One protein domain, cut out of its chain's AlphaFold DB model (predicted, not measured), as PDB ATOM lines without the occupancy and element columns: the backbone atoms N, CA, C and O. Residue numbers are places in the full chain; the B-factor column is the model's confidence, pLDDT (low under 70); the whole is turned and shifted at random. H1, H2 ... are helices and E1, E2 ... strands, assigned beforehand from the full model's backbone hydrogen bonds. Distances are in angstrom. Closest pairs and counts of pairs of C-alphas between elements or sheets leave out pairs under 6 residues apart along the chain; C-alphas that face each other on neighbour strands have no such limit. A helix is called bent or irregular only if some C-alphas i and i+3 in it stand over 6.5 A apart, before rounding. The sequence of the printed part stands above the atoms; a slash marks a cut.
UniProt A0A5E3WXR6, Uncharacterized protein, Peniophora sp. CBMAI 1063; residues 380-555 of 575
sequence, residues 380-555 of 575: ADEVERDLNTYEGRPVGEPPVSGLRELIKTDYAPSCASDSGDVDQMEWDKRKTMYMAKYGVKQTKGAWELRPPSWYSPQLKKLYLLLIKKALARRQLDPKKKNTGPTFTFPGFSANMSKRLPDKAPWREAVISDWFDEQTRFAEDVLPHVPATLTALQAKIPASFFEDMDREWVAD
ATOM      1  N   ALA A 380      -8.630 -70.630 139.448       93.12
ATOM      2  CA  ALA A 380      -8.643 -70.694 137.983       93.12
ATOM      3  C   ALA A 380      -7.282 -70.298 137.386       93.12
ATOM      4  O   ALA A 380      -6.671 -71.096 136.678       93.12
ATOM      5  N   ASP A 381      -6.747 -69.147 137.798       91.81
ATOM      6  CA  ASP A 381      -5.453 -68.599 137.368       91.81
ATOM      7  C   ASP A 381      -4.247 -69.518 137.705       91.81
ATOM      8  O   ASP A 381      -3.149 -69.355 137.171       91.81
ATOM      9  N   GLU A 382      -4.402 -70.473 138.635       91.81
ATOM     10  CA  GLU A 382      -3.389 -71.506 138.912       91.81
ATOM     11  C   GLU A 382      -3.498 -72.681 137.943       91.81
ATOM     12  O   GLU A 382      -2.477 -73.156 137.458       91.81
ATOM     13  N   VAL A 383      -4.717 -73.140 137.647       91.19
ATOM     14  CA  VAL A 383      -4.947 -74.225 136.681       91.19
ATOM     15  C   VAL A 383      -4.569 -73.780 135.269       91.19
ATOM     16  O   VAL A 383      -3.891 -74.522 134.566       91.19
ATOM     17  N   GLU A 384      -4.928 -72.556 134.870       91.50
ATOM     18  CA  GLU A 384      -4.504 -71.986 133.586       91.50
ATOM     19  C   GLU A 384      -2.979 -71.908 133.479       91.50
ATOM     20  O   GLU A 384      -2.411 -72.277 132.453       91.50
ATOM     21  N   ARG A 385      -2.291 -71.475 134.544       90.19
ATOM     22  CA  ARG A 385      -0.824 -71.433 134.576       90.19
ATOM     23  C   ARG A 385      -0.225 -72.822 134.401       90.19
ATOM     24  O   ARG A 385       0.608 -72.991 133.522       90.19
ATOM     25  N   ASP A 386      -0.670 -73.796 135.192       89.50
ATOM     26  CA  ASP A 386      -0.176 -75.173 135.133       89.50
ATOM     27  C   ASP A 386      -0.360 -75.799 133.739       89.50
ATOM     28  O   ASP A 386       0.561 -76.436 133.227       89.50
ATOM     29  N   LEU A 387      -1.521 -75.580 133.106       88.12
ATOM     30  CA  LEU A 387      -1.794 -76.029 131.736       88.12
ATOM     31  C   LEU A 387      -0.903 -75.314 130.708       88.12
ATOM     32  O   LEU A 387      -0.460 -75.935 129.747       88.12
ATOM     33  N   ASN A 388      -0.599 -74.030 130.919       87.94
ATOM     34  CA  ASN A 388       0.289 -73.250 130.055       87.94
ATOM     35  C   ASN A 388       1.780 -73.585 130.220       87.94
ATOM     36  O   ASN A 388       2.539 -73.408 129.268       87.94
ATOM     37  N   THR A 389       2.210 -74.062 131.393       85.31
ATOM     38  CA  THR A 389       3.617 -74.394 131.693       85.31
ATOM     39  C   THR A 389       3.949 -75.884 131.594       85.31
ATOM     40  O   THR A 389       5.070 -76.273 131.912       85.31
ATOM     41  N   TYR A 390       3.001 -76.736 131.197       83.19
ATOM     42  CA  TYR A 390       3.242 -78.171 131.050       83.19
ATOM     43  C   TYR A 390       4.218 -78.480 129.900       83.19
ATOM     44  O   TYR A 390       4.048 -77.999 128.781       83.19
ATOM     45  N   GLU A 391       5.211 -79.336 130.161       63.06
ATOM     46  CA  GLU A 391       6.332 -79.628 129.248       63.06
ATOM     47  C   GLU A 391       5.912 -80.222 127.891       63.06
ATOM     48  O   GLU A 391       6.626 -80.067 126.905       63.06
ATOM     49  N   GLY A 392       4.748 -80.878 127.815       66.75
ATOM     50  CA  GLY A 392       4.200 -81.440 126.575       66.75
ATOM     51  C   GLY A 392       3.252 -80.513 125.803       66.75
ATOM     52  O   GLY A 392       2.544 -80.986 124.916       66.75
ATOM     53  N   ARG A 393       3.173 -79.220 126.148       74.69
ATOM     54  CA  ARG A 393       2.306 -78.256 125.455       74.69
ATOM     55  C   ARG A 393       2.850 -77.938 124.047       74.69
ATOM     56  O   ARG A 393       3.997 -77.501 123.944       74.69
ATOM     57  N   PRO A 394       2.062 -78.097 122.964       71.06
ATOM     58  CA  PRO A 394       2.536 -77.838 121.606       71.06
ATOM     59  C   PRO A 394       3.025 -76.398 121.395       71.06
ATOM     60  O   PRO A 394       2.354 -75.422 121.747       71.06
ATOM     61  N   VAL A 395       4.198 -76.263 120.773       67.38
ATOM     62  CA  VAL A 395       4.786 -74.963 120.429       67.38
ATOM     63  C   VAL A 395       3.919 -74.288 119.365       67.38
ATOM     64  O   VAL A 395       3.836 -74.764 118.238       67.38
ATOM     65  N   GLY A 396       3.282 -73.174 119.731       68.94
ATOM     66  CA  GLY A 396       2.428 -72.377 118.842       68.94
ATOM     67  C   GLY A 396       0.940 -72.356 119.205       68.94
ATOM     68  O   GLY A 396       0.219 -71.517 118.672       68.94
ATOM     69  N   GLU A 397       0.463 -73.199 120.131       75.25
ATOM     70  CA  GLU A 397      -0.917 -73.079 120.628       75.25
ATOM     71  C   GLU A 397      -1.101 -71.770 121.440       75.25
ATOM     72  O   GLU A 397      -0.181 -71.360 122.169       75.25
ATOM     73  N   PRO A 398      -2.270 -71.100 121.365       77.50
ATOM     74  CA  PRO A 398      -2.564 -69.898 122.149       77.50
ATOM     75  C   PRO A 398      -2.695 -70.237 123.643       77.50
ATOM     76  O   PRO A 398      -3.124 -71.347 123.978       77.50
ATOM     77  N   PRO A 399      -2.307 -69.333 124.564       83.69
ATOM     78  CA  PRO A 399      -2.364 -69.612 125.993       83.69
ATOM     79  C   PRO A 399      -3.788 -69.962 126.434       83.69
ATOM     80  O   PRO A 399      -4.759 -69.338 126.004       83.69
ATOM     81  N   VAL A 400      -3.884 -70.965 127.303       85.94
ATOM     82  CA  VAL A 400      -5.106 -71.380 127.990       85.94
ATOM     83  C   VAL A 400      -5.586 -70.225 128.862       85.94
ATOM     84  O   VAL A 400      -4.837 -69.757 129.718       85.94
ATOM     85  N   SER A 401      -6.813 -69.773 128.615       86.88
ATOM     86  CA  SER A 401      -7.473 -68.651 129.279       86.88
ATOM     87  C   SER A 401      -8.998 -68.834 129.274       86.88
ATOM     88  O   SER A 401      -9.545 -69.655 128.525       86.88
ATOM     89  N   GLY A 402      -9.694 -68.066 130.112       85.12
ATOM     90  CA  GLY A 402     -11.158 -68.034 130.167       85.12
ATOM     91  C   GLY A 402     -11.792 -69.025 131.142       85.12
ATOM     92  O   GLY A 402     -13.013 -69.183 131.173       85.12
ATOM     93  N   LEU A 403     -10.993 -69.737 131.939       87.75
ATOM     94  CA  LEU A 403     -11.478 -70.768 132.854       87.75
ATOM     95  C   LEU A 403     -12.372 -70.179 133.953       87.75
ATOM     96  O   LEU A 403     -13.323 -70.821 134.398       87.75
ATOM     97  N   ARG A 404     -12.111 -68.936 134.366       89.19
ATOM     98  CA  ARG A 404     -12.901 -68.218 135.374       89.19
ATOM     99  C   ARG A 404     -14.318 -67.898 134.884       89.19
ATOM    100  O   ARG A 404     -15.267 -67.969 135.668       89.19
ATOM    101  N   GLU A 405     -14.457 -67.583 133.602       85.12
ATOM    102  CA  GLU A 405     -15.687 -67.221 132.893       85.12
ATOM    103  C   GLU A 405     -16.604 -68.437 132.683       85.12
ATOM    104  O   GLU A 405     -17.836 -68.315 132.737       85.12
ATOM    105  N   LEU A 406     -16.013 -69.628 132.519       80.75
ATOM    106  CA  LEU A 406     -16.733 -70.905 132.473       80.75
ATOM    107  C   LEU A 406     -17.390 -71.248 133.820       80.75
ATOM    108  O   LEU A 406     -18.475 -71.834 133.857       80.75
ATOM    109  N   ILE A 407     -16.780 -70.842 134.939       86.19
ATOM    110  CA  ILE A 407     -17.262 -71.172 136.283       86.19
ATOM    111  C   ILE A 407     -18.459 -70.287 136.670       86.19
ATOM    112  O   ILE A 407     -18.322 -69.227 137.291       86.19
ATOM    113  N   LYS A 408     -19.683 -70.762 136.408       82.06
ATOM    114  CA  LYS A 408     -20.918 -70.204 137.004       82.06
ATOM    115  C   LYS A 408     -21.607 -71.225 137.918       82.06
ATOM    116  O   LYS A 408     -21.345 -72.421 137.847       82.06
ATOM    117  N   THR A 409     -22.481 -70.756 138.806       82.50
ATOM    118  CA  THR A 409     -23.065 -71.580 139.882       82.50
ATOM    119  C   THR A 409     -23.893 -72.765 139.382       82.50
ATOM    120  O   THR A 409     -23.809 -73.850 139.954       82.50
ATOM    121  N   ASP A 410     -24.645 -72.594 138.294       76.88
ATOM    122  CA  ASP A 410     -25.440 -73.677 137.696       76.88
ATOM    123  C   ASP A 410     -24.587 -74.798 137.079       76.88
ATOM    124  O   ASP A 410     -25.081 -75.909 136.905       76.88
ATOM    125  N   TYR A 411     -23.305 -74.505 136.842       75.94
ATOM    126  CA  TYR A 411     -22.262 -75.336 136.235       75.94
ATOM    127  C   TYR A 411     -21.269 -75.844 137.284       75.94
ATOM    128  O   TYR A 411     -20.266 -76.461 136.951       75.94
ATOM    129  N   ALA A 412     -21.512 -75.600 138.573       80.00
ATOM    130  CA  ALA A 412     -20.744 -76.259 139.617       80.00
ATOM    131  C   ALA A 412     -21.342 -77.655 139.882       80.00
ATOM    132  O   ALA A 412     -22.544 -77.749 140.171       80.00
ATOM    133  N   PRO A 413     -20.542 -78.741 139.850       78.50
ATOM    134  CA  PRO A 413     -21.004 -80.047 140.309       78.50
ATOM    135  C   PRO A 413     -21.447 -79.965 141.777       78.50
ATOM    136  O   PRO A 413     -20.954 -79.152 142.561       78.50
ATOM    137  N   SER A 414     -22.421 -80.784 142.166       78.12
ATOM    138  CA  SER A 414     -23.023 -80.701 143.497       78.12
ATOM    139  C   SER A 414     -22.499 -81.797 144.421       78.12
ATOM    140  O   SER A 414     -22.589 -82.980 144.112       78.12
ATOM    141  N   CYS A 415     -21.961 -81.401 145.577       77.94
ATOM    142  CA  CYS A 415     -21.537 -82.352 146.601       77.94
ATOM    143  C   CYS A 415     -22.752 -82.802 147.438       77.94
ATOM    144  O   CYS A 415     -23.414 -81.967 148.078       77.94
ATOM    145  N   ALA A 416     -23.003 -84.109 147.487       77.38
ATOM    146  CA  ALA A 416     -24.112 -84.746 148.195       77.38
ATOM    147  C   ALA A 416     -23.636 -85.745 149.265       77.38
ATOM    148  O   ALA A 416     -22.492 -86.189 149.262       77.38
ATOM    149  N   SER A 417     -24.518 -86.077 150.208       75.25
ATOM    150  CA  SER A 417     -24.254 -87.021 151.307       75.25
ATOM    151  C   SER A 417     -25.449 -87.951 151.579       75.25
ATOM    152  O   SER A 417     -25.578 -88.481 152.680       75.25
ATOM    153  N   ASP A 418     -26.348 -88.055 150.604       78.56
ATOM    154  CA  ASP A 418     -27.569 -88.866 150.554       78.56
ATOM    155  C   ASP A 418     -27.497 -89.772 149.311       78.56
ATOM    156  O   ASP A 418     -26.621 -89.545 148.483       78.56
ATOM    157  N   SER A 419     -28.371 -90.769 149.151       79.69
ATOM    158  CA  SER A 419     -28.346 -91.640 147.961       79.69
ATOM    159  C   SER A 419     -28.827 -90.943 146.680       79.69
ATOM    160  O   SER A 419     -28.386 -91.298 145.592       79.69
ATOM    161  N   GLY A 420     -29.664 -89.907 146.810       83.44
ATOM    162  CA  GLY A 420     -30.259 -89.191 145.682       83.44
ATOM    163  C   GLY A 420     -31.450 -89.950 145.103       83.44
ATOM    164  O   GLY A 420     -32.377 -90.271 145.843       83.44
ATOM    165  N   ASP A 421     -31.403 -90.200 143.799       81.81
ATOM    166  CA  ASP A 421     -32.373 -91.001 143.045       81.81
ATOM    167  C   ASP A 421     -31.928 -92.481 142.932       81.81
ATOM    168  O   ASP A 421     -32.677 -93.326 142.446       81.81
ATOM    169  N   VAL A 422     -30.720 -92.806 143.415       84.75
ATOM    170  CA  VAL A 422     -30.187 -94.174 143.556       84.75
ATOM    171  C   VAL A 422     -30.661 -94.812 144.866       84.75
ATOM    172  O   VAL A 422     -30.879 -94.125 145.871       84.75
ATOM    173  N   ASP A 423     -30.786 -96.142 144.875       88.00
ATOM    174  CA  ASP A 423     -31.148 -96.895 146.074       88.00
ATOM    175  C   ASP A 423     -30.098 -96.772 147.197       88.00
ATOM    176  O   ASP A 423     -28.885 -96.709 146.977       88.00
ATOM    177  N   GLN A 424     -30.574 -96.765 148.444       87.12
ATOM    178  CA  GLN A 424     -29.731 -96.588 149.626       87.12
ATOM    179  C   GLN A 424     -28.737 -97.750 149.825       87.12
ATOM    180  O   GLN A 424     -27.622 -97.523 150.300       87.12
ATOM    181  N   MET A 425     -29.099 -98.981 149.446       90.19
ATOM    182  CA  MET A 425     -28.235-100.158 149.568       90.19
ATOM    183  C   MET A 425     -27.082-100.114 148.560       90.19
ATOM    184  O   MET A 425     -25.934-100.395 148.910       90.19
ATOM    185  N   GLU A 426     -27.372 -99.720 147.318       88.88
ATOM    186  CA  GLU A 426     -26.366 -99.527 146.270       88.88
ATOM    187  C   GLU A 426     -25.406 -98.384 146.627       88.88
ATOM    188  O   GLU A 426     -24.181 -98.534 146.546       88.88
ATOM    189  N   TRP A 427     -25.958 -97.271 147.112       85.31
ATOM    190  CA  TRP A 427     -25.205 -96.137 147.634       85.31
ATOM    191  C   TRP A 427     -24.222 -96.538 148.741       85.31
ATOM    192  O   TRP A 427     -23.023 -96.251 148.641       85.31
ATOM    193  N   ASP A 428     -24.691 -97.229 149.787       86.31
ATOM    194  CA  ASP A 428     -23.834 -97.629 150.905       86.31
ATOM    195  C   ASP A 428     -22.809 -98.698 150.489       86.31
ATOM    196  O   ASP A 428     -21.670 -98.674 150.972       86.31
ATOM    197  N   LYS A 429     -23.142 -99.571 149.525       87.69
ATOM    198  CA  LYS A 429     -22.193-100.510 148.907       87.69
ATOM    199  C   LYS A 429     -21.080 -99.775 148.152       87.69
ATOM    200  O   LYS A 429     -19.907-100.047 148.416       87.69
ATOM    201  N   ARG A 430     -21.405 -98.815 147.271       82.44
ATOM    202  CA  ARG A 430     -20.402 -98.018 146.528       82.44
ATOM    203  C   ARG A 430     -19.540 -97.211 147.494       82.44
ATOM    204  O   ARG A 430     -18.316 -97.288 147.438       82.44
ATOM    205  N   LYS A 431     -20.151 -96.528 148.462       82.19
ATOM    206  CA  LYS A 431     -19.434 -95.812 149.525       82.19
ATOM    207  C   LYS A 431     -18.467 -96.730 150.281       82.19
ATOM    208  O   LYS A 431     -17.310 -96.361 150.457       82.19
ATOM    209  N   THR A 432     -18.891 -97.940 150.650       83.81
ATOM    210  CA  THR A 432     -18.032 -98.942 151.310       83.81
ATOM    211  C   THR A 432     -16.883 -99.412 150.409       83.81
ATOM    212  O   THR A 432     -15.756 -99.545 150.883       83.81
ATOM    213  N   MET A 433     -17.117 -99.589 149.104       84.50
ATOM    214  CA  MET A 433     -16.072 -99.927 148.128       84.50
ATOM    215  C   MET A 433     -14.987 -98.841 148.048       84.50
ATOM    216  O   MET A 433     -13.804 -99.152 148.189       84.50
ATOM    217  N   TYR A 434     -15.362 -97.563 147.918       79.69
ATOM    218  CA  TYR A 434     -14.394 -96.457 147.949       79.69
ATOM    219  C   TYR A 434     -13.709 -96.327 149.326       79.69
ATOM    220  O   TYR A 434     -12.506 -96.074 149.401       79.69
ATOM    221  N   MET A 435     -14.426 -96.570 150.432       78.12
ATOM    222  CA  MET A 435     -13.838 -96.629 151.782       78.12
ATOM    223  C   MET A 435     -12.779 -97.727 151.929       78.12
ATOM    224  O   MET A 435     -11.783 -97.507 152.619       78.12
ATOM    225  N   ALA A 436     -12.977 -98.883 151.292       79.56
ATOM    226  CA  ALA A 436     -12.014 -99.980 151.278       79.56
ATOM    227  C   ALA A 436     -10.809 -99.677 150.371       79.56
ATOM    228  O   ALA A 436      -9.676 -99.910 150.783       79.56
ATOM    229  N   LYS A 437     -11.042 -99.102 149.180       77.62
ATOM    230  CA  LYS A 437      -9.991 -98.773 148.201       77.62
ATOM    231  C   LYS A 437      -9.059 -97.642 148.666       77.62
ATOM    232  O   LYS A 437      -7.856 -97.733 148.445       77.62
ATOM    233  N   TYR A 438      -9.588 -96.612 149.338       72.94
ATOM    234  CA  TYR A 438      -8.834 -95.399 149.718       72.94
ATOM    235  C   TYR A 438      -8.676 -95.186 151.243       72.94
ATOM    236  O   TYR A 438      -7.911 -94.330 151.688       72.94
ATOM    237  N   GLY A 439      -9.342 -95.994 152.073       67.56
ATOM    238  CA  GLY A 439      -9.101 -96.092 153.518       67.56
ATOM    239  C   GLY A 439     -10.045 -95.281 154.423       67.56
ATOM    240  O   GLY A 439     -10.313 -94.095 154.232       67.56
ATOM    241  N   VAL A 440     -10.494 -95.915 155.514       60.41
ATOM    242  CA  VAL A 440     -11.533 -95.411 156.448       60.41
ATOM    243  C   VAL A 440     -11.215 -94.046 157.090       60.41
ATOM    244  O   VAL A 440     -12.120 -93.262 157.384       60.41
ATOM    245  N   LYS A 441      -9.935 -93.720 157.322       56.88
ATOM    246  CA  LYS A 441      -9.543 -92.435 157.943       56.88
ATOM    247  C   LYS A 441      -9.761 -91.230 157.024       56.88
ATOM    248  O   LYS A 441     -10.036 -90.148 157.536       56.88
ATOM    249  N   GLN A 442      -9.660 -91.411 155.708       54.91
ATOM    250  CA  GLN A 442      -9.899 -90.344 154.730       54.91
ATOM    251  C   GLN A 442     -11.403 -90.144 154.479       54.91
ATOM    252  O   GLN A 442     -11.858 -89.048 154.179       54.91
ATOM    253  N   THR A 443     -12.197 -91.197 154.668       53.66
ATOM    254  CA  THR A 443     -13.573 -91.307 154.165       53.66
ATOM    255  C   THR A 443     -14.674 -91.129 155.217       53.66
ATOM    256  O   THR A 443     -15.858 -91.216 154.893       53.66
ATOM    257  N   LYS A 444     -14.329 -90.798 156.474       54.50
ATOM    258  CA  LYS A 444     -15.296 -90.570 157.576       54.50
ATOM    259  C   LYS A 444     -16.374 -89.511 157.291       54.50
ATOM    260  O   LYS A 444     -17.406 -89.500 157.955       54.50
ATOM    261  N   GLY A 445     -16.146 -88.645 156.306       58.91
ATOM    262  CA  GLY A 445     -17.170 -87.824 155.672       58.91
ATOM    263  C   GLY A 445     -17.091 -87.969 154.157       58.91
ATOM    264  O   GLY A 445     -16.669 -87.027 153.500       58.91
ATOM    265  N   ALA A 446     -17.448 -89.137 153.622       65.81
ATOM    266  CA  ALA A 446     -17.543 -89.358 152.181       65.81
ATOM    267  C   ALA A 446     -18.753 -88.607 151.599       65.81
ATOM    268  O   ALA A 446     -19.877 -88.780 152.081       65.81
ATOM    269  N   TRP A 447     -18.507 -87.776 150.590       74.88
ATOM    270  CA  TRP A 447     -19.509 -87.058 149.807       74.88
ATOM    271  C   TRP A 447     -19.403 -87.495 148.347       74.88
ATOM    272  O   TRP A 447     -18.314 -87.701 147.823       74.88
ATOM    273  N   GLU A 448     -20.534 -87.602 147.675       78.12
ATOM    274  CA  GLU A 448     -20.589 -87.848 146.238       78.12
ATOM    275  C   GLU A 448     -20.509 -86.520 145.492       78.12
ATOM    276  O   GLU A 448     -21.166 -85.549 145.881       78.12
ATOM    277  N   LEU A 449     -19.734 -86.472 144.412       79.06
ATOM    278  CA  LEU A 449     -19.701 -85.341 143.498       79.06
ATOM    279  C   LEU A 449     -20.601 -85.632 142.288       79.06
ATOM    280  O   LEU A 449     -20.176 -86.294 141.344       79.06
ATOM    281  N   ARG A 450     -21.840 -85.122 142.320       79.88
ATOM    282  CA  ARG A 450     -22.836 -85.262 141.244       79.88
ATOM    283  C   ARG A 450     -22.641 -84.179 140.176       79.88
ATOM    284  O   ARG A 450     -22.936 -83.010 140.471       79.88
ATOM    285  N   PRO A 451     -22.181 -84.505 138.957       73.25
ATOM    286  CA  PRO A 451     -22.211 -83.562 137.849       73.25
ATOM    287  C   PRO A 451     -23.645 -83.404 137.298       73.25
ATOM    288  O   PRO A 451     -24.480 -84.298 137.417       73.25
ATOM    289  N   PRO A 452     -23.982 -82.245 136.725       72.50
ATOM    290  CA  PRO A 452     -24.962 -82.167 135.650       72.50
ATOM    291  C   PRO A 452     -24.617 -83.036 134.433       72.50
ATOM    292  O   PRO A 452     -23.448 -83.208 134.107       72.50
ATOM    293  N   SER A 453     -25.639 -83.570 133.757       66.62
ATOM    294  CA  SER A 453     -25.479 -84.544 132.658       66.62
ATOM    295  C   SER A 453     -25.178 -83.918 131.290       66.62
ATOM    296  O   SER A 453     -25.154 -84.620 130.289       66.62
ATOM    297  N   TRP A 454     -25.047 -82.592 131.227       58.41
ATOM    298  CA  TRP A 454     -24.822 -81.819 130.000       58.41
ATOM    299  C   TRP A 454     -23.410 -81.223 129.922       58.41
ATOM    300  O   TRP A 454     -23.144 -80.379 129.069       58.41
ATOM    301  N   TYR A 455     -22.500 -81.593 130.828       67.75
ATOM    302  CA  TYR A 455     -21.096 -81.219 130.660       67.75
ATOM    303  C   TYR A 455     -20.484 -81.998 129.500       67.75
ATOM    304  O   TYR A 455     -20.696 -83.201 129.391       67.75
ATOM    305  N   SER A 456     -19.654 -81.331 128.699       69.12
ATOM    306  CA  SER A 456     -18.707 -82.041 127.845       69.12
ATOM    307  C   SER A 456     -17.634 -82.737 128.703       69.12
ATOM    308  O   SER A 456     -17.298 -82.230 129.788       69.12
ATOM    309  N   PRO A 457     -17.025 -83.837 128.221       71.88
ATOM    310  CA  PRO A 457     -15.913 -84.494 128.910       71.88
ATOM    311  C   PRO A 457     -14.754 -83.524 129.188       71.88
ATOM    312  O   PRO A 457     -14.122 -83.576 130.244       71.88
ATOM    313  N   GLN A 458     -14.519 -82.562 128.292       74.56
ATOM    314  CA  GLN A 458     -13.547 -81.485 128.484       74.56
ATOM    315  C   GLN A 458     -13.888 -80.541 129.655       74.56
ATOM    316  O   GLN A 458     -13.017 -80.241 130.475       74.56
ATOM    317  N   LEU A 459     -15.147 -80.103 129.802       76.88
ATOM    318  CA  LEU A 459     -15.564 -79.309 130.970       76.88
ATOM    319  C   LEU A 459     -15.408 -80.107 132.267       76.88
ATOM    320  O   LEU A 459     -14.936 -79.564 133.266       76.88
ATOM    321  N   LYS A 460     -15.749 -81.399 132.244       76.44
ATOM    322  CA  LYS A 460     -15.538 -82.332 133.359       76.44
ATOM    323  C   LYS A 460     -14.053 -82.350 133.749       76.44
ATOM    324  O   LYS A 460     -13.715 -81.951 134.864       76.44
ATOM    325  N   LYS A 461     -13.149 -82.664 132.811       79.62
ATOM    326  CA  LYS A 461     -11.683 -82.638 133.000       79.62
ATOM    327  C   LYS A 461     -11.210 -81.316 133.647       79.62
ATOM    328  O   LYS A 461     -10.534 -81.360 134.675       79.62
ATOM    329  N   LEU A 462     -11.637 -80.151 133.140       84.50
ATOM    330  CA  LEU A 462     -11.324 -78.827 133.716       84.50
ATOM    331  C   LEU A 462     -11.830 -78.647 135.162       84.50
ATOM    332  O   LEU A 462     -11.079 -78.200 136.034       84.50
ATOM    333  N   TYR A 463     -13.087 -79.009 135.440       83.88
ATOM    334  CA  TYR A 463     -13.671 -78.921 136.783       83.88
ATOM    335  C   TYR A 463     -12.920 -79.776 137.804       83.88
ATOM    336  O   TYR A 463     -12.762 -79.352 138.953       83.88
ATOM    337  N   LEU A 464     -12.415 -80.945 137.401       81.56
ATOM    338  CA  LEU A 464     -11.642 -81.800 138.294       81.56
ATOM    339  C   LEU A 464     -10.300 -81.166 138.678       81.56
ATOM    340  O   LEU A 464      -9.963 -81.148 139.862       81.56
ATOM    341  N   LEU A 465      -9.576 -80.563 137.725       86.25
ATOM    342  CA  LEU A 465      -8.329 -79.833 138.010       86.25
ATOM    343  C   LEU A 465      -8.548 -78.709 139.033       86.25
ATOM    344  O   LEU A 465      -7.806 -78.596 140.014       86.25
ATOM    345  N   LEU A 466      -9.607 -77.916 138.840       89.00
ATOM    346  CA  LEU A 466     -10.000 -76.846 139.760       89.00
ATOM    347  C   LEU A 466     -10.315 -77.397 141.162       89.00
ATOM    348  O   LEU A 466      -9.849 -76.851 142.164       89.00
ATOM    349  N   ILE A 467     -11.056 -78.506 141.257       84.50
ATOM    350  CA  ILE A 467     -11.376 -79.152 142.539       84.50
ATOM    351  C   ILE A 467     -10.103 -79.667 143.226       84.50
ATOM    352  O   ILE A 467      -9.920 -79.408 144.420       84.50
ATOM    353  N   LYS A 468      -9.184 -80.316 142.498       81.81
ATOM    354  CA  LYS A 468      -7.895 -80.778 143.044       81.81
ATOM    355  C   LYS A 468      -7.072 -79.617 143.608       81.81
ATOM    356  O   LYS A 468      -6.605 -79.704 144.746       81.81
ATOM    357  N   LYS A 469      -6.955 -78.495 142.885       87.88
ATOM    358  CA  LYS A 469      -6.255 -77.288 143.374       87.88
ATOM    359  C   LYS A 469      -6.931 -76.661 144.594       87.88
ATOM    360  O   LYS A 469      -6.254 -76.357 145.580       87.88
ATOM    361  N   ALA A 470      -8.257 -76.538 144.585       85.69
ATOM    362  CA  ALA A 470      -9.024 -76.041 145.727       85.69
ATOM    363  C   ALA A 470      -8.842 -76.914 146.985       85.69
ATOM    364  O   ALA A 470      -8.684 -76.393 148.096       85.69
ATOM    365  N   LEU A 471      -8.820 -78.242 146.826       77.56
ATOM    366  CA  LEU A 471      -8.565 -79.185 147.916       77.56
ATOM    367  C   LEU A 471      -7.121 -79.091 148.427       77.56
ATOM    368  O   LEU A 471      -6.932 -79.025 149.642       77.56
ATOM    369  N   ALA A 472      -6.125 -79.006 147.540       79.12
ATOM    370  CA  ALA A 472      -4.723 -78.823 147.919       79.12
ATOM    371  C   ALA A 472      -4.520 -77.537 148.745       79.12
ATOM    372  O   ALA A 472      -4.005 -77.596 149.863       79.12
ATOM    373  N   ARG A 473      -5.041 -76.389 148.279       80.81
ATOM    374  CA  ARG A 473      -5.044 -75.133 149.057       80.81
ATOM    375  C   ARG A 473      -5.718 -75.292 150.422       80.81
ATOM    376  O   ARG A 473      -5.229 -74.763 151.418       80.81
ATOM    377  N   ARG A 474      -6.836 -76.025 150.500       75.50
ATOM    378  CA  ARG A 474      -7.556 -76.249 151.765       75.50
ATOM    379  C   ARG A 474      -6.762 -77.097 152.763       75.50
ATOM    380  O   ARG A 474      -6.896 -76.854 153.960       75.50
ATOM    381  N   GLN A 475      -5.964 -78.060 152.303       68.81
ATOM    382  CA  GLN A 475      -5.105 -78.881 153.170       68.81
ATOM    383  C   GLN A 475      -3.937 -78.077 153.765       68.81
ATOM    384  O   GLN A 475      -3.517 -78.353 154.887       68.81
ATOM    385  N   LEU A 476      -3.463 -77.051 153.052       72.56
ATOM    386  CA  LEU A 476      -2.413 -76.141 153.520       72.56
ATOM    387  C   LEU A 476      -2.908 -75.101 154.546       72.56
ATOM    388  O   LEU A 476      -2.092 -74.537 155.271       72.56
ATOM    389  N   ASP A 477      -4.219 -74.847 154.648       70.00
ATOM    390  CA  ASP A 477      -4.788 -73.843 155.560       70.00
ATOM    391  C   ASP A 477      -4.718 -74.298 157.039       70.00
ATOM    392  O   ASP A 477      -5.499 -75.161 157.470       70.00
ATOM    393  N   PRO A 478      -3.854 -73.688 157.880       60.59
ATOM    394  CA  PRO A 478      -3.677 -74.118 159.262       60.59
ATOM    395  C   PRO A 478      -4.930 -73.903 160.122       60.59
ATOM    396  O   PRO A 478      -5.086 -74.591 161.131       60.59
ATOM    397  N   LYS A 479      -5.850 -73.008 159.726       64.56
ATOM    398  CA  LYS A 479      -7.111 -72.750 160.444       64.56
ATOM    399  C   LYS A 479      -8.166 -73.832 160.188       64.56
ATOM    400  O   LYS A 479      -9.166 -73.878 160.902       64.56
ATOM    401  N   LYS A 480      -7.963 -74.711 159.195       59.72
ATOM    402  CA  LYS A 480      -8.915 -75.771 158.800       59.72
ATOM    403  C   LYS A 480      -8.484 -77.189 159.197       59.72
ATOM    404  O   LYS A 480      -9.242 -78.126 158.943       59.72
ATOM    405  N   LYS A 481      -7.346 -77.347 159.891       54.16
ATOM    406  CA  LYS A 481      -6.753 -78.642 160.305       54.16
ATOM    407  C   LYS A 481      -7.711 -79.618 161.015       54.16
ATOM    408  O   LYS A 481      -7.531 -80.823 160.886       54.16
ATOM    409  N   ASN A 482      -8.740 -79.127 161.713       48.72
ATOM    410  CA  ASN A 482      -9.701 -79.975 162.436       48.72
ATOM    411  C   ASN A 482     -10.890 -80.468 161.588       48.72
ATOM    412  O   ASN A 482     -11.623 -81.348 162.034       48.72
ATOM    413  N   THR A 483     -11.087 -79.959 160.366       52.97
ATOM    414  CA  THR A 483     -11.912 -80.661 159.372       52.97
ATOM    415  C   THR A 483     -10.989 -81.503 158.511       52.97
ATOM    416  O   THR A 483     -10.408 -80.983 157.559       52.97
ATOM    417  N   GLY A 484     -10.860 -82.791 158.846       49.28
ATOM    418  CA  GLY A 484     -10.186 -83.754 157.973       49.28
ATOM    419  C   GLY A 484     -10.769 -83.716 156.551       49.28
ATOM    420  O   GLY A 484     -11.921 -83.284 156.383       49.28
ATOM    421  N   PRO A 485      -9.993 -84.118 155.528       52.00
ATOM    422  CA  PRO A 485     -10.446 -84.074 154.146       52.00
ATOM    423  C   PRO A 485     -11.789 -84.794 154.027       52.00
ATOM    424  O   PRO A 485     -11.949 -85.948 154.415       52.00
ATOM    425  N   THR A 486     -12.783 -84.058 153.546       58.34
ATOM    426  CA  THR A 486     -14.093 -84.604 153.210       58.34
ATOM    427  C   THR A 486     -13.905 -85.329 151.888       58.34
ATOM    428  O   THR A 486     -13.868 -84.674 150.851       58.34
ATOM    429  N   PHE A 487     -13.666 -86.640 151.938       64.56
ATOM    430  CA  PHE A 487     -13.440 -87.454 150.748       64.56
ATOM    431  C   PHE A 487     -14.592 -87.287 149.757       64.56
ATOM    432  O   PHE A 487     -15.749 -87.509 150.111       64.56
ATOM    433  N   THR A 488     -14.273 -86.896 148.529       70.81
ATOM    434  CA  THR A 488     -15.237 -86.767 147.434       70.81
ATOM    435  C   THR A 488     -15.003 -87.871 146.418       70.81
ATOM    436  O   THR A 488     -13.873 -88.020 145.964       70.81
ATOM    437  N   PHE A 489     -16.051 -88.611 146.055       73.19
ATOM    438  CA  PHE A 489     -15.986 -89.695 145.068       73.19
ATOM    439  C   PHE A 489     -16.950 -89.465 143.889       73.19
ATOM    440  O   PHE A 489     -17.869 -88.644 144.015       73.19
ATOM    441  N   PRO A 490     -16.757 -90.168 142.754       74.62
ATOM    442  CA  PRO A 490     -17.632 -90.083 141.590       74.62
ATOM    443  C   PRO A 490     -19.112 -90.323 141.878       74.62
ATOM    444  O   PRO A 490     -19.472 -91.246 142.608       74.62
ATOM    445  N   GLY A 491     -19.963 -89.488 141.280       74.19
ATOM    446  CA  GLY A 491     -21.409 -89.630 141.361       74.19
ATOM    447  C   GLY A 491     -22.005 -90.585 140.345       74.19
ATOM    448  O   GLY A 491     -21.466 -90.774 139.263       74.19
ATOM    449  N   PHE A 492     -23.137 -91.179 140.708       74.81
ATOM    450  CA  PHE A 492     -23.913 -92.028 139.811       74.81
ATOM    451  C   PHE A 492     -24.540 -91.205 138.677       74.81
ATOM    452  O   PHE A 492     -25.031 -90.098 138.900       74.81
ATOM    453  N   SER A 493     -24.625 -91.790 137.481       73.75
ATOM    454  CA  SER A 493     -25.322 -91.212 136.322       73.75
ATOM    455  C   SER A 493     -26.804 -90.929 136.601       73.75
ATOM    456  O   SER A 493     -27.308 -89.859 136.262       73.75
ATOM    457  N   ALA A 494     -27.486 -91.828 137.317       74.62
ATOM    458  CA  ALA A 494     -28.868 -91.639 137.767       74.62
ATOM    459  C   ALA A 494     -29.058 -90.391 138.656       74.62
ATOM    460  O   ALA A 494     -30.107 -89.760 138.603       74.62
ATOM    461  N   ASN A 495     -28.023 -89.996 139.407       74.19
ATOM    462  CA  ASN A 495     -28.014 -88.821 140.282       74.19
ATOM    463  C   ASN A 495     -27.637 -87.506 139.562       74.19
ATOM    464  O   ASN A 495     -27.555 -86.451 140.207       74.19
ATOM    465  N   MET A 496     -27.348 -87.542 138.257       76.38
ATOM    466  CA  MET A 496     -26.912 -86.361 137.513       76.38
ATOM    467  C   MET A 496     -28.057 -85.377 137.258       76.38
ATOM    468  O   MET A 496     -29.194 -85.744 136.960       76.38
ATOM    469  N   SER A 497     -27.752 -84.077 137.311       72.38
ATOM    470  CA  SER A 497     -28.764 -83.056 137.025       72.38
ATOM    471  C   SER A 497     -28.990 -82.904 135.520       72.38
ATOM    472  O   SER A 497     -28.155 -82.335 134.821       72.38
ATOM    473  N   LYS A 498     -30.154 -83.356 135.038       68.81
ATOM    474  CA  LYS A 498     -30.566 -83.259 133.624       68.81
ATOM    475  C   LYS A 498     -31.064 -81.871 133.195       68.81
ATOM    476  O   LYS A 498     -31.357 -81.655 132.025       68.81
ATOM    477  N   ARG A 499     -31.191 -80.911 134.122       68.81
ATOM    478  CA  ARG A 499     -31.683 -79.562 133.801       68.81
ATOM    479  C   ARG A 499     -30.604 -78.765 133.069       68.81
ATOM    480  O   ARG A 499     -29.671 -78.298 133.722       68.81
ATOM    481  N   LEU A 500     -30.785 -78.552 131.765       65.38
ATOM    482  CA  LEU A 500     -29.997 -77.606 130.968       65.38
ATOM    483  C   LEU A 500     -30.025 -76.191 131.583       65.38
ATOM    484  O   LEU A 500     -31.061 -75.778 132.116       65.38
ATOM    485  N   PRO A 501     -28.914 -75.436 131.525       64.56
ATOM    486  CA  PRO A 501     -28.837 -74.113 132.114       64.56
ATOM    487  C   PRO A 501     -29.208 -73.029 131.092       64.56
ATOM    488  O   PRO A 501     -28.785 -73.054 129.935       64.56
ATOM    489  N   ASP A 502     -29.956 -72.024 131.545       63.72
ATOM    490  CA  ASP A 502     -30.623 -71.056 130.666       63.72
ATOM    491  C   ASP A 502     -29.648 -70.163 129.843       63.72
ATOM    492  O   ASP A 502     -30.066 -69.541 128.869       63.72
ATOM    493  N   LYS A 503     -28.356 -70.061 130.228       69.62
ATOM    494  CA  LYS A 503     -27.330 -69.181 129.600       69.62
ATOM    495  C   LYS A 503     -25.887 -69.728 129.673       69.62
ATOM    496  O   LYS A 503     -25.027 -69.160 130.372       69.62
ATOM    497  N   ALA A 504     -25.616 -70.832 128.974       67.50
ATOM    498  CA  ALA A 504     -24.283 -71.449 128.933       67.50
ATOM    499  C   ALA A 504     -23.219 -70.517 128.319       67.50
ATOM    500  O   ALA A 504     -23.480 -69.938 127.268       67.50
ATOM    501  N   PRO A 505     -22.028 -70.351 128.939       65.12
ATOM    502  CA  PRO A 505     -20.974 -69.486 128.397       65.12
ATOM    503  C   PRO A 505     -20.442 -69.954 127.034       65.12
ATOM    504  O   PRO A 505     -19.981 -69.130 126.261       65.12
ATOM    505  N   TRP A 506     -20.560 -71.244 126.701       65.19
ATOM    506  CA  TRP A 506     -20.193 -71.767 125.381       65.19
ATOM    507  C   TRP A 506     -21.340 -71.748 124.352       65.19
ATOM    508  O   TRP A 506     -21.119 -72.175 123.227       65.19
ATOM    509  N   ARG A 507     -22.541 -71.219 124.661       63.31
ATOM    510  CA  ARG A 507     -23.562 -70.955 123.614       63.31
ATOM    511  C   ARG A 507     -23.082 -69.929 122.589       63.31
ATOM    512  O   ARG A 507     -23.536 -69.954 121.460       63.31
ATOM    513  N   GLU A 508     -22.160 -69.048 122.968       59.09
ATOM    514  CA  GLU A 508     -21.501 -68.114 122.044       59.09
ATOM    515  C   GLU A 508     -20.440 -68.809 121.166       59.09
ATOM    516  O   GLU A 508     -19.995 -68.234 120.178       59.09
ATOM    517  N   ALA A 509     -20.042 -70.040 121.517       56.97
ATOM    518  CA  ALA A 509     -19.013 -70.831 120.838       56.97
ATOM    519  C   ALA A 509     -19.574 -71.931 119.909       56.97
ATOM    520  O   ALA A 509     -18.827 -72.751 119.368       56.97
ATOM    521  N   VAL A 510     -20.901 -71.995 119.795       53.59
ATOM    522  CA  VAL A 510     -21.666 -73.091 119.199       53.59
ATOM    523  C   VAL A 510     -22.801 -72.483 118.382       53.59
ATOM    524  O   VAL A 510     -23.497 -71.591 118.862       53.59
ATOM    525  N   ILE A 511     -22.993 -72.950 117.146       55.22
ATOM    526  CA  ILE A 511     -24.148 -72.552 116.326       55.22
ATOM    527  C   ILE A 511     -25.411 -73.022 117.053       55.22
ATOM    528  O   ILE A 511     -25.462 -74.177 117.465       55.22
ATOM    529  N   SER A 512     -26.405 -72.146 117.231       49.91
ATOM    530  CA  SER A 512     -27.597 -72.428 118.050       49.91
ATOM    531  C   SER A 512     -28.241 -73.783 117.735       49.91
ATOM    532  O   SER A 512     -28.575 -74.520 118.658       49.91
ATOM    533  N   ASP A 513     -28.308 -74.131 116.450       51.38
ATOM    534  CA  ASP A 513     -28.915 -75.360 115.932       51.38
ATOM    535  C   ASP A 513     -28.200 -76.634 116.445       51.38
ATOM    536  O   ASP A 513     -28.853 -77.572 116.894       51.38
ATOM    537  N   TRP A 514     -26.860 -76.633 116.530       52.62
ATOM    538  CA  TRP A 514     -26.064 -77.747 117.093       52.62
ATOM    539  C   TRP A 514     -26.419 -78.018 118.565       52.62
ATOM    540  O   TRP A 514     -26.355 -79.152 119.036       52.62
ATOM    541  N   PHE A 515     -26.818 -76.974 119.302       53.69
ATOM    542  CA  PHE A 515     -27.209 -77.063 120.712       53.69
ATOM    543  C   PHE A 515     -28.593 -77.700 120.910       53.69
ATOM    544  O   PHE A 515     -28.838 -78.295 121.960       53.69
ATOM    545  N   ASP A 516     -29.483 -77.564 119.925       53.53
ATOM    546  CA  ASP A 516     -30.825 -78.149 119.946       53.53
ATOM    547  C   ASP A 516     -30.836 -79.570 119.333       53.53
ATOM    548  O   ASP A 516     -31.673 -80.393 119.707       53.53
ATOM    549  N   GLU A 517     -29.870 -79.897 118.463       49.88
ATOM    550  CA  GLU A 517     -29.703 -81.224 117.848       49.88
ATOM    551  C   GLU A 517     -28.919 -82.227 118.726       49.88
ATOM    552  O   GLU A 517     -29.291 -83.404 118.800       49.88
ATOM    553  N   GLN A 518     -27.869 -81.805 119.449       50.81
ATOM    554  CA  GLN A 518     -27.102 -82.712 120.319       50.81
ATOM    555  C   GLN A 518     -27.718 -82.883 121.720       50.81
ATOM    556  O   GLN A 518     -27.391 -82.187 122.682       50.81
ATOM    557  N   THR A 519     -28.521 -83.939 121.884       48.47
ATOM    558  CA  THR A 519     -28.928 -84.452 123.214       48.47
ATOM    559  C   THR A 519     -27.795 -85.133 123.998       48.47
ATOM    560  O   THR A 519     -27.976 -85.468 125.172       48.47
ATOM    561  N   ARG A 520     -26.619 -85.328 123.383       50.72
ATOM    562  CA  ARG A 520     -25.382 -85.834 123.997       50.72
ATOM    563  C   ARG A 520     -24.199 -85.056 123.426       50.72
ATOM    564  O   ARG A 520     -24.060 -85.022 122.213       50.72
ATOM    565  N   PHE A 521     -23.355 -84.483 124.285       53.41
ATOM    566  CA  PHE A 521     -22.141 -83.748 123.900       53.41
ATOM    567  C   PHE A 521     -21.036 -84.727 123.479       53.41
ATOM    568  O   PHE A 521     -20.102 -84.973 124.240       53.41
ATOM    569  N   ALA A 522     -21.191 -85.335 122.300       47.81
ATOM    570  CA  ALA A 522     -20.306 -86.393 121.806       47.81
ATOM    571  C   ALA A 522     -19.005 -85.854 121.182       47.81
ATOM    572  O   ALA A 522     -18.020 -86.579 121.080       47.81
ATOM    573  N   GLU A 523     -18.977 -84.582 120.774       53.25
ATOM    574  CA  GLU A 523     -17.783 -83.964 120.192       53.25
ATOM    575  C   GLU A 523     -16.957 -83.244 121.271       53.25
ATOM    576  O   GLU A 523     -17.381 -82.245 121.857       53.25
ATOM    577  N   ASP A 524     -15.732 -83.729 121.500       51.28
ATOM    578  CA  ASP A 524     -14.761 -83.154 122.449       51.28
ATOM    579  C   ASP A 524     -14.265 -81.745 122.035       51.28
ATOM    580  O   ASP A 524     -13.633 -81.043 122.829       51.28
ATOM    581  N   VAL A 525     -14.530 -81.318 120.792       56.66
ATOM    582  CA  VAL A 525     -14.008 -80.080 120.189       56.66
ATOM    583  C   VAL A 525     -15.150 -79.188 119.711       56.66
ATOM    584  O   VAL A 525     -15.813 -79.478 118.720       56.66
ATOM    585  N   LEU A 526     -15.337 -78.045 120.377       62.03
ATOM    586  CA  LEU A 526     -16.300 -77.032 119.940       62.03
ATOM    587  C   LEU A 526     -15.802 -76.317 118.667       62.03
ATOM    588  O   LEU A 526     -14.637 -75.891 118.638       62.03
ATOM    589  N   PRO A 527     -16.664 -76.109 117.651       59.12
ATOM    590  CA  PRO A 527     -16.238 -75.648 116.329       59.12
ATOM    591  C   PRO A 527     -15.685 -74.216 116.318       59.12
ATOM    592  O   PRO A 527     -14.753 -73.931 115.564       59.12
ATOM    593  N   HIS A 528     -16.225 -73.304 117.137       66.38
ATOM    594  CA  HIS A 528     -15.880 -71.876 117.110       66.38
ATOM    595  C   HIS A 528     -15.683 -71.301 118.520       66.38
ATOM    596  O   HIS A 528     -16.507 -70.541 119.013       66.38
ATOM    597  N   VAL A 529     -14.577 -71.627 119.192       68.62
ATOM    598  CA  VAL A 529     -14.306 -71.088 120.538       68.62
ATOM    599  C   VAL A 529     -13.782 -69.644 120.477       68.62
ATOM    600  O   VAL A 529     -12.778 -69.393 119.807       68.62
ATOM    601  N   PRO A 530     -14.406 -68.681 121.192       70.25
ATOM    602  CA  PRO A 530     -13.891 -67.321 121.313       70.25
ATOM    603  C   PRO A 530     -12.463 -67.292 121.865       70.25
ATOM    604  O   PRO A 530     -12.127 -68.042 122.779       70.25
ATOM    605  N   ALA A 531     -11.639 -66.353 121.390       73.38
ATOM    606  CA  ALA A 531     -10.250 -66.191 121.843       73.38
ATOM    607  C   ALA A 531     -10.100 -65.899 123.355       73.38
ATOM    608  O   ALA A 531      -9.003 -65.989 123.901       73.38
ATOM    609  N   THR A 532     -11.196 -65.549 124.034       74.81
ATOM    610  CA  THR A 532     -11.295 -65.351 125.486       74.81
ATOM    611  C   THR A 532     -11.618 -66.624 126.277       74.81
ATOM    612  O   THR A 532     -11.641 -66.552 127.499       74.81
ATOM    613  N   LEU A 533     -11.896 -67.759 125.621       78.38
ATOM    614  CA  LEU A 533     -12.341 -69.023 126.234       78.38
ATOM    615  C   LEU A 533     -11.506 -70.238 125.777       78.38
ATOM    616  O   LEU A 533     -12.013 -71.362 125.728       78.38
ATOM    617  N   THR A 534     -10.223 -70.041 125.450       81.19
ATOM    618  CA  THR A 534      -9.332 -71.092 124.906       81.19
ATOM    619  C   THR A 534      -9.203 -72.327 125.806       81.19
ATOM    620  O   THR A 534      -8.891 -73.408 125.309       81.19
ATOM    621  N   ALA A 535      -9.523 -72.229 127.103       82.62
ATOM    622  CA  ALA A 535      -9.646 -73.374 128.007       82.62
ATOM    623  C   ALA A 535     -10.584 -74.484 127.492       82.62
ATOM    624  O   ALA A 535     -10.316 -75.663 127.729       82.62
ATOM    625  N   LEU A 536     -11.628 -74.144 126.725       76.50
ATOM    626  CA  LEU A 536     -12.529 -75.127 126.109       76.50
ATOM    627  C   LEU A 536     -11.861 -75.994 125.026       76.50
ATOM    628  O   LEU A 536     -12.401 -77.044 124.705       76.50
ATOM    629  N   GLN A 537     -10.703 -75.592 124.490       76.69
ATOM    630  CA  GLN A 537      -9.919 -76.365 123.511       76.69
ATOM    631  C   GLN A 537      -8.587 -76.883 124.084       76.69
ATOM    632  O   GLN A 537      -7.790 -77.486 123.367       76.69
ATOM    633  N   ALA A 538      -8.312 -76.644 125.371       77.31
ATOM    634  CA  ALA A 538      -7.047 -77.014 125.993       77.31
ATOM    635  C   ALA A 538      -6.885 -78.541 126.066       77.31
ATOM    636  O   ALA A 538      -7.624 -79.212 126.782       77.31
ATOM    637  N   LYS A 539      -5.875 -79.105 125.397       77.81
ATOM    638  CA  LYS A 539      -5.534 -80.529 125.536       77.81
ATOM    639  C   LYS A 539      -5.005 -80.792 126.946       77.81
ATOM    640  O   LYS A 539      -3.867 -80.444 127.251       77.81
ATOM    641  N   ILE A 540      -5.824 -81.390 127.810       79.50
ATOM    642  CA  ILE A 540      -5.441 -81.714 129.191       79.50
ATOM    643  C   ILE A 540      -4.740 -83.082 129.214       79.50
ATOM    644  O   ILE A 540      -5.380 -84.090 128.904       79.50
ATOM    645  N   PRO A 541      -3.454 -83.165 129.602       77.44
ATOM    646  CA  PRO A 541      -2.730 -84.432 129.641       77.44
ATOM    647  C   PRO A 541      -3.252 -85.371 130.735       77.44
ATOM    648  O   PRO A 541      -3.512 -84.951 131.864       77.44
ATOM    649  N   ALA A 542      -3.290 -86.677 130.448       76.94
ATOM    650  CA  ALA A 542      -3.727 -87.698 131.407       76.94
ATOM    651  C   ALA A 542      -2.854 -87.779 132.681       76.94
ATOM    652  O   ALA A 542      -3.284 -88.328 133.695       76.94
ATOM    653  N   SER A 543      -1.641 -87.218 132.654       79.56
ATOM    654  CA  SER A 543      -0.728 -87.120 133.803       79.56
ATOM    655  C   SER A 543      -1.216 -86.188 134.918       79.56
ATOM    656  O   SER A 543      -0.734 -86.299 136.042       79.56
ATOM    657  N   PHE A 544      -2.182 -85.303 134.652       79.88
ATOM    658  CA  PHE A 544      -2.825 -84.489 135.691       79.88
ATOM    659  C   PHE A 544      -3.850 -85.282 136.533       79.88
ATOM    660  O   PHE A 544      -4.256 -84.830 137.614       79.88
ATOM    661  N   PHE A 545      -4.249 -86.468 136.059       78.81
ATOM    662  CA  PHE A 545      -5.297 -87.305 136.637       78.81
ATOM    663  C   PHE A 545      -4.723 -88.595 137.242       78.81
ATOM    664  O   PHE A 545      -4.105 -89.417 136.557       78.81
ATOM    665  N   GLU A 546      -4.967 -88.774 138.539       75.69
ATOM    666  CA  GLU A 546      -4.709 -90.007 139.287       75.69
ATOM    667  C   GLU A 546      -5.746 -91.083 138.916       75.69
ATOM    668  O   GLU A 546      -6.778 -90.786 138.321       75.69
ATOM    669  N   ASP A 547      -5.536 -92.344 139.291       69.19
ATOM    670  CA  ASP A 547      -6.454 -93.422 138.881       69.19
ATOM    671  C   ASP A 547      -7.896 -93.232 139.399       69.19
ATOM    672  O   ASP A 547      -8.851 -93.626 138.738       69.19
ATOM    673  N   MET A 548      -8.072 -92.563 140.547       69.62
ATOM    674  CA  MET A 548      -9.396 -92.168 141.060       69.62
ATOM    675  C   MET A 548     -10.050 -91.047 140.236       69.62
ATOM    676  O   MET A 548     -11.272 -90.993 140.120       69.62
ATOM    677  N   ASP A 549      -9.243 -90.151 139.668       71.56
ATOM    678  CA  ASP A 549      -9.716 -89.081 138.790       71.56
ATOM    679  C   ASP A 549     -10.172 -89.648 137.443       71.56
ATOM    680  O   ASP A 549     -11.162 -89.193 136.875       71.56
ATOM    681  N   ARG A 550      -9.468 -90.677 136.951       71.25
ATOM    682  CA  ARG A 550      -9.808 -91.375 135.705       71.25
ATOM    683  C   ARG A 550     -11.166 -92.055 135.795       71.25
ATOM    684  O   ARG A 550     -11.936 -91.918 134.859       71.25
ATOM    685  N   GLU A 551     -11.517 -92.668 136.928       70.12
ATOM    686  CA  GLU A 551     -12.888 -93.162 137.162       70.12
ATOM    687  C   GLU A 551     -13.944 -92.050 137.063       70.12
ATOM    688  O   GLU A 551     -15.054 -92.302 136.609       70.12
ATOM    689  N   TRP A 552     -13.626 -90.812 137.466       69.81
ATOM    690  CA  TRP A 552     -14.563 -89.694 137.319       69.81
ATOM    691  C   TRP A 552     -14.700 -89.234 135.868       69.81
ATOM    692  O   TRP A 552     -15.786 -88.842 135.450       69.81
ATOM    693  N   VAL A 553     -13.607 -89.255 135.105       68.31
ATOM    694  CA  VAL A 553     -13.581 -88.811 133.704       68.31
ATOM    695  C   VAL A 553     -14.156 -89.877 132.756       68.31
ATOM    696  O   VAL A 553     -14.875 -89.509 131.835       68.31
ATOM    697  N   ALA A 554     -13.924 -91.167 133.017       63.59
ATOM    698  CA  ALA A 554     -14.246 -92.283 132.119       63.59
ATOM    699  C   ALA A 554     -15.747 -92.605 131.964       63.59
ATOM    700  O   ALA A 554     -16.119 -93.237 130.981       63.59
ATOM    701  N   ASP A 555     -16.618 -92.153 132.876       52.78
ATOM    702  CA  ASP A 555     -18.073 -92.418 132.825       52.78
ATOM    703  C   ASP A 555     -18.783 -91.865 131.558       52.78
ATOM    704  O   ASP A 555     -19.967 -92.141 131.369       52.78
TER     705      ASP A 555
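Overview. This is residues 380 to 555 of the 575 residues of an uncharacterized protein of Peniophora sp. CBMAI 1063 (UniProt A0A5E3WXR6). A small three-stranded sheet stands at one side of a long helix, H5, which runs through the middle of the model, and H9 bridges the two by touching H5 and the edge strand E3. H3 lies beyond E3 at one end of the model, while H1, H2 and H8 gather near H5 toward the other end, where H6, H7 and long loops make a loosely built corner. The printed part has 176 residues, with nine named helices and three named strands in the order H1 H2 E1 H3 H4 E2 H5 E3 H6 H7 H8 H9; the mixed sheet runs E1 E2 E3. The class is mostly helix, though under half of the residues are in named elements. The whole is compact, with a radius of gyration of the C-alphas of 17.4 A and spans of 45 by 37 by 27 A.

Along the chain. The sheet holds E1, residues 414 to 416, E2, residues 447 to 450, and E3, residues 488 to 490; C-alpha 447 is at (-19.509, -87.058, 149.807). H5, residues 457 to 476, is 29.3 A long, and H3, residues 424 to 438, is 20.9 A. H1, residues 380 to 388, is 12.2 A long and begins at (-8.643, -70.694, 137.983). H9, residues 547 to 554, is 10.4 A long and ends at (-14.246, -92.283, 132.119). The shorter helices are H2, residues 403 to 406, H4, residues 440 to 443, H6, residues 505 to 509, H7, residues 512 to 517, and H8, residues 534 to 537. H6 is irregular, but only just: C-alphas 505 and 508 are 6.52 A apart.

Arrangement. E1 and E2 are antiparallel, with N 414 and O 450 2.8 A apart. E2 and E3 are parallel, with N 449 and O 489 2.9 A apart. E2, H5 and E3 form a strand-helix-strand unit, two parallel neighbour strands with a helix between, with a right-handed crossover. H3 only grazes the sheet with residues 427 to 435, and H9 with residues 548 to 553; the closest C-alphas of E3 and H9, Pro 490 and Trp 552, are 5.3 A apart. H9 touches H5 at residues 457 to 464 alone, at a shallow tilt of 31 degrees, opposite ways; their closest C-alphas, Lys 461 and Val 553, are 6.5 A apart. H1 touches residues 465 to 469 of H5 alone, at a steep tilt of 66 degrees, opposite ways, closest at the C-alphas of Val 383 and Leu 466, 6.5 A. H1 touches H2, closest at the C-alphas of Ala 380 and Arg 404, 5.6 A. H2 and H6 only just touch, with 3 pairs of C-alphas within 8 A, closest at Leu 406 and Pro 505, 6.1 A. Close but not clearly touching are, for instance, H5 and H8, H3 and H4, and H6 and H7. Every O i to N i+4 pair is within hydrogen-bond range in H1, H3, H5 and H7; H9 has 3 of 4, H6 has 0 of 1 but 1 of 2 O i to N i+3 pairs, and H2, H4 and H8 are too short for an i+4 pair.

Size, cuts and confidence. The C-alphas farthest apart, Gly 396 and Met 425, are 51.5 A apart. The printed part has no cut. The links H1 to H2, H5 to E3, E3 to H6 and H7 to H8 are long, and residues 476 to 482, of which 476 belongs to H5, stand free. Mean pLDDT of the printed part is 72.7; 65 residues are under 70, among them 478 to 487 and 498 to 529.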